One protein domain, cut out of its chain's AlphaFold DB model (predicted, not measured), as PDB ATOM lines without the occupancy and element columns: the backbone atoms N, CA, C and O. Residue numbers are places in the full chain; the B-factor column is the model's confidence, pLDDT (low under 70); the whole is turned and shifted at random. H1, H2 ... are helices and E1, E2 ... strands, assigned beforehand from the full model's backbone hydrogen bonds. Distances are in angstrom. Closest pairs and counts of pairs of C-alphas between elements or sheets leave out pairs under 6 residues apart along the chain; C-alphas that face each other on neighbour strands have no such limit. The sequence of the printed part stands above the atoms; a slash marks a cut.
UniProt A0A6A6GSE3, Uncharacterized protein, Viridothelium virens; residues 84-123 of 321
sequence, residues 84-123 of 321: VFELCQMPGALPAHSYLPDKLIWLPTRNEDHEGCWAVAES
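AT A GLANCE: This is residues 84 to 123 of the 321 residues of an uncharacterized protein of Viridothelium virens (UniProt A0A6A6GSE3). Two short antiparallel strands, E1 and E2, make a small two-stranded ribbon, and the chain between them leaves it in a wide loop that reaches far beyond the strands before it folds back. On its way back residues 103 to 104 pair with residues 85 to 86 of E1, at the edge of E1 away from E2, and one short helix, H1, comes just before E2. The printed part has 40 residues, with one named helix and two named strands in the order E1, H1, E2; helices hold 4 and strands 12 of the 16 residues in named elements, which are under half of the printed residues, and the class is mixed, helices and strands. The whole is compact by its radius of gyration of the C-alphas, 9.8 A, yet elongated in outline, with spans of 28 by 18 by 14 A.

HOW THE PARTS SIT: The printed part begins with E1, residues 84 to 88, whose antiparallel neighbour is E2, residues 117 to 123. The angle between their N-to-C directions is 146 degrees. The C-alphas of Phe 85 and Val 120 face each other at 4.5 A, and those of Leu 87 and Trp 118 at 4.6 A. Across the pair, N 86 and O 119 are within hydrogen-bond range at 2.8 A, and so are N 119 and O 86 at 3.0 A. The short pairing of residues 85 to 86 of E1 with residues 103 to 104 is antiparallel too. A long link of 21 residues joins E1 to H1, residues 110 to 113, and a tight link of 3 residues joins H1 to E2. H1 is too short for any pair of O i and N i+4 inside it; its one pair of O i and N i+3 is within hydrogen-bond range.

IN THESE COORDINATES: E1 starts at C-alpha 84, at (-22.420, 36.233, 31.926), and measures 12.5 A from first to last C-alpha. H1 runs from Arg 110 to Asp 113, 5.0 A, with C-alpha 110 at (-30.007, 50.182, 26.290). E2, the longest strand with 7 residues, measures 17.5 A and ends at C-alpha 123, at (-17.705, 34.410, 34.690).

THE WHOLE: The two C-alphas farthest apart are those of Ala 96 and Ser 123, at 29.0 A, while the first and last printed C-alphas, of Val 84 and Ser 123, are 5.8 A apart. The printed part has no cut. Residues 89 to 109 hold no named element, and their C-alphas lie 5 to 15 A from the mean of the C-alphas. The mean pLDDT of the printed part is 71.1; 18 residues are under 70, namely 90 to 101, 105 and 107 to 111, of which 110 to 111 belong to H1.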
ATOM      1  N   VAL A  84     -21.058  36.554  32.325       80.12
ATOM      2  CA  VAL A  84     -22.420  36.233  31.926       80.12
ATOM      3  C   VAL A  84     -23.338  37.022  32.838       80.12
ATOM      4  O   VAL A  84     -23.268  36.918  34.065       80.12
ATOM      5  N   PHE A  85     -24.172  37.834  32.218       80.31
ATOM      6  CA  PHE A  85     -25.162  38.654  32.880       80.31
ATOM      7  C   PHE A  85     -26.469  37.883  32.971       80.31
ATOM      8  O   PHE A  85     -26.849  37.203  32.021       80.31
ATOM      9  N   GLU A  86     -27.149  37.993  34.100       88.19
ATOM     10  CA  GLU A  86     -28.476  37.435  34.330       88.19
ATOM     11  C   GLU A  86     -29.441  38.572  34.651       88.19
ATOM     12  O   GLU A  86     -29.100  39.509  35.385       88.19
ATOM     13  N   LEU A  87     -30.634  38.501  34.064       83.81
ATOM     14  CA  LEU A  87     -31.679  39.483  34.300       83.81
ATOM     15  C   LEU A  87     -32.237  39.288  35.713       83.81
ATOM     16  O   LEU A  87     -32.846  38.266  36.029       83.81
ATOM     17  N   CYS A  88     -32.057  40.284  36.575       81.69
ATOM     18  CA  CYS A  88     -32.670  40.317  37.893       81.69
ATOM     19  C   CYS A  88     -34.166  40.596  37.727       81.69
ATOM     20  O   CYS A  88     -34.574  41.739  37.506       81.69
ATOM     21  N   GLN A  89     -34.988  39.554  37.845       70.56
ATOM     22  CA  GLN A  89     -36.439  39.712  37.816       70.56
ATOM     23  C   GLN A  89     -36.889  40.592  38.988       70.56
ATOM     24  O   GLN A  89     -36.683  40.264  40.159       70.56
ATOM     25  N   MET A  90     -37.504  41.731  38.671       64.62
ATOM     26  CA  MET A  90     -38.084  42.615  39.679       64.62
ATOM     27  C   MET A  90     -39.270  41.904  40.353       64.62
ATOM     28  O   MET A  90     -40.105  41.326  39.652       64.62
ATOM     29  N   PRO A  91     -39.402  41.950  41.693       58.72
ATOM     30  CA  PRO A  91     -40.552  41.368  42.379       58.72
ATOM     31  C   PRO A  91     -41.861  41.948  41.819       58.72
ATOM     32  O   PRO A  91     -42.097  43.150  41.911       58.72
ATOM     33  N   GLY A  92     -42.704  41.101  41.220       60.75
ATOM     34  CA  GLY A  92     -43.978  41.504  40.606       60.75
ATOM     35  C   GLY A  92     -43.932  41.796  39.100       60.75
ATOM     36  O   GLY A  92     -44.987  42.021  38.508       60.75
ATOM     37  N   ALA A  93     -42.761  41.745  38.458       56.16
ATOM     38  CA  ALA A  93     -42.648  41.787  37.004       56.16
ATOM     39  C   ALA A  93     -42.939  40.395  36.420       56.16
ATOM     40  O   ALA A  93     -42.096  39.504  36.428       56.16
ATOM     41  N   LEU A  94     -44.158  40.202  35.925       53.78
ATOM     42  CA  LEU A  94     -44.475  39.107  35.015       53.78
ATOM     43  C   LEU A  94     -44.274  39.605  33.586       53.78
ATOM     44  O   LEU A  94     -44.971  40.539  33.184       53.78
ATOM     45  N   PRO A  95     -43.485  38.913  32.761       51.44
ATOM     46  CA  PRO A  95     -43.826  38.807  31.364       51.44
ATOM     47  C   PRO A  95     -44.452  37.434  31.140       51.44
ATOM     48  O   PRO A  95     -43.872  36.399  31.465       51.44
ATOM     49  N   ALA A  96     -45.649  37.419  30.550       55.59
ATOM     50  CA  ALA A  96     -46.249  36.182  30.067       55.59
ATOM     51  C   ALA A  96     -45.315  35.479  29.063       55.59
ATOM     52  O   ALA A  96     -45.296  34.258  29.057       55.59
ATOM     53  N   HIS A  97     -44.486  36.230  28.314       54.00
ATOM     54  CA  HIS A  97     -43.365  35.746  27.502       54.00
ATOM     55  C   HIS A  97     -42.299  36.855  27.366       54.00
ATOM     56  O   HIS A  97     -42.580  37.884  26.756       54.00
ATOM     57  N   SER A  98     -41.095  36.673  27.925       55.97
ATOM     58  CA  SER A  98     -39.929  37.507  27.581       55.97
ATOM     59  C   SER A  98     -39.411  37.070  26.210       55.97
ATOM     60  O   SER A  98     -39.189  35.880  25.985       55.97
ATOM     61  N   TYR A  99     -39.218  38.013  25.284       63.66
ATOM     62  CA  TYR A  99     -38.560  37.736  23.998       63.66
ATOM     63  C   TYR A  99     -37.032  37.650  24.127       63.66
ATOM     64  O   TYR A  99     -36.355  37.289  23.163       63.66
ATOM     65  N   LEU A 100     -36.490  37.986  25.301       63.12
ATOM     66  CA  LEU A 100     -35.063  37.979  25.585       63.12
ATOM     67  C   LEU A 100     -34.667  36.760  26.421       63.12
ATOM     68  O   LEU A 100     -35.436  36.324  27.282       63.12
ATOM     69  N   PRO A 101     -33.458  36.225  26.203       68.56
ATOM     70  CA  PRO A 101     -32.918  35.179  27.054       68.56
ATOM     71  C   PRO A 101     -32.613  35.729  28.453       68.56
ATOM     72  O   PRO A 101     -32.096  36.834  28.589       68.56
ATOM     73  N   ASP A 102     -32.845  34.920  29.489       74.50
ATOM     74  CA  ASP A 102     -32.584  35.289  30.894       74.50
ATOM     75  C   ASP A 102     -31.092  35.531  31.188       74.50
ATOM     76  O   ASP A 102     -30.734  36.097  32.221       74.50
ATOM     77  N   LYS A 103     -30.210  35.084  30.283       80.12
ATOM     78  CA  LYS A 103     -28.755  35.194  30.393       80.12
ATOM     79  C   LYS A 103     -28.132  35.731  29.111       80.12
ATOM     80  O   LYS A 103     -28.436  35.249  28.020       80.12
ATOM     81  N   LEU A 104     -27.185  36.654  29.256       74.44
ATOM     82  CA  LEU A 104     -26.411  37.245  28.165       74.44
ATOM     83  C   LEU A 104     -24.919  37.039  28.416       74.44
ATOM     84  O   LEU A 104     -24.423  37.276  29.509       74.44
ATOM     85  N   ILE A 105     -24.172  36.639  27.388       69.81
ATOM     86  CA  ILE A 105     -22.698  36.538  27.441       69.81
ATOM     87  C   ILE A 105     -22.010  37.808  26.911       69.81
ATOM     88  O   ILE A 105     -20.859  37.769  26.478       69.81
ATOM     89  N   TRP A 106     -22.747  38.914  26.865       72.75
ATOM     90  CA  TRP A 106     -22.326  40.227  26.384       72.75
ATOM     91  C   TRP A 106     -22.887  41.308  27.297       72.75
ATOM     92  O   TRP A 106     -23.858  41.073  28.014       72.75
ATOM     93  N   LEU A 107     -22.292  42.498  27.241       69.00
ATOM     94  CA  LEU A 107     -22.797  43.648  27.980       69.00
ATOM     95  C   LEU A 107     -24.206  44.024  27.479       69.00
ATOM     96  O   LEU A 107     -24.363  44.194  26.262       69.00
ATOM     97  N   PRO A 108     -25.210  44.156  28.364       68.00
ATOM     98  CA  PRO A 108     -26.556  44.583  27.990       68.00
ATOM     99  C   PRO A 108     -26.556  45.885  27.174       68.00
ATOM    100  O   PRO A 108     -25.720  46.767  27.357       68.00
ATOM    101  N   THR A 109     -27.450  45.976  26.195       66.75
ATOM    102  CA  THR A 109     -27.756  47.209  25.459       66.75
ATOM    103  C   THR A 109     -28.784  48.034  26.210       66.75
ATOM    104  O   THR A 109     -29.572  47.490  26.972       66.75
ATOM    105  N   ARG A 110     -28.910  49.312  25.836       65.50
ATOM    106  CA  ARG A 110     -30.007  50.182  26.290       65.50
ATOM    107  C   ARG A 110     -31.393  49.535  26.165       65.50
ATOM    108  O   ARG A 110     -32.211  49.697  27.056       65.50
ATOM    109  N   ASN A 111     -31.649  48.789  25.084       66.81
ATOM    110  CA  ASN A 111     -32.927  48.097  24.892       66.81
ATOM    111  C   ASN A 111     -33.118  46.940  25.886       66.81
ATOM    112  O   ASN A 111     -34.218  46.759  26.389       66.81
ATOM    113  N   GLU A 112     -32.061  46.178  26.173       71.38
ATOM    114  CA  GLU A 112     -32.086  45.089  27.161       71.38
ATOM    115  C   GLU A 112     -32.135  45.644  28.600       71.38
ATOM    116  O   GLU A 112     -32.780  45.050  29.458       71.38
ATOM    117  N   ASP A 113     -31.533  46.806  28.872       70.94
ATOM    118  CA  ASP A 113     -31.599  47.491  30.175       70.94
ATOM    119  C   ASP A 113     -33.014  47.982  30.525       70.94
ATOM    120  O   ASP A 113     -33.344  48.160  31.698       70.94
ATOM    121  N   HIS A 114     -33.876  48.197  29.525       72.75
ATOM    122  CA  HIS A 114     -35.277  48.559  29.755       72.75
ATOM    123  C   HIS A 114     -36.119  47.403  30.317       72.75
ATOM    124  O   HIS A 114     -37.189  47.653  30.869       72.75
ATOM    125  N   GLU A 115     -35.641  46.164  30.206       71.69
ATOM    126  CA  GLU A 115     -36.357  44.955  30.640       71.69
ATOM    127  C   GLU A 115     -36.086  44.630  32.116       71.69
ATOM    128  O   GLU A 115     -36.871  43.948  32.774       71.69
ATOM    129  N   GLY A 116     -35.001  45.171  32.674       74.25
ATOM    130  CA  GLY A 116     -34.683  45.066  34.090       74.25
ATOM    131  C   GLY A 116     -33.198  45.231  34.382       74.25
ATOM    132  O   GLY A 116     -32.381  45.507  33.507       74.25
ATOM    133  N   CYS A 117     -32.843  45.077  35.657       82.50
ATOM    134  CA  CYS A 117     -31.457  45.184  36.091       82.50
ATOM    135  C   CYS A 117     -30.686  43.918  35.704       82.50
ATOM    136  O   CYS A 117     -31.103  42.815  36.043       82.50
ATOM    137  N   TRP A 118     -29.544  44.069  35.043       84.25
ATOM    138  CA  TRP A 118     -28.649  42.961  34.724       84.25
ATOM    139  C   TRP A 118     -27.514  42.889  35.741       84.25
ATOM    140  O   TRP A 118     -26.795  43.867  35.951       84.25
ATOM    141  N   ALA A 119     -27.324  41.720  36.347       85.75
ATOM    142  CA  ALA A 119     -26.222  41.471  37.269       85.75
ATOM    143  C   ALA A 119     -25.258  40.442  36.683       85.75
ATOM    144  O   ALA A 119     -25.667  39.530  35.968       85.75
ATOM    145  N   VAL A 120     -23.968  40.567  37.000       84.69
ATOM    146  CA  VAL A 120     -22.990  39.526  36.668       84.69
ATOM    147  C   VAL A 120     -23.300  38.303  37.526       84.69
ATOM    148  O   VAL A 120     -23.105  38.333  38.739       84.69
ATOM    149  N   ALA A 121     -23.787  37.240  36.896       84.62
ATOM    150  CA  ALA A 121     -24.135  36.000  37.578       84.62
ATOM    151  C   ALA A 121     -22.948  35.039  37.646       84.62
ATOM    152  O   ALA A 121     -22.691  34.416  38.673       84.62
ATOM    153  N   GLU A 122     -22.204  34.922  36.549       83.12
ATOM    154  CA  GLU A 122     -21.043  34.044  36.462       83.12
ATOM    155  C   GLU A 122     -19.968  34.660  35.566       83.12
ATOM    156  O   GLU A 122     -20.214  35.581  34.786       83.12
ATOM    157  N   SER A 123     -18.756  34.125  35.654       79.44
ATOM    158  CA  SER A 123     -17.705  34.410  34.690       79.44
ATOM    159  C   SER A 123     -17.287  33.118  34.013       79.44
ATOM    160  O   SER A 123     -16.907  32.152  34.675       79.44
TER     161      SER A 123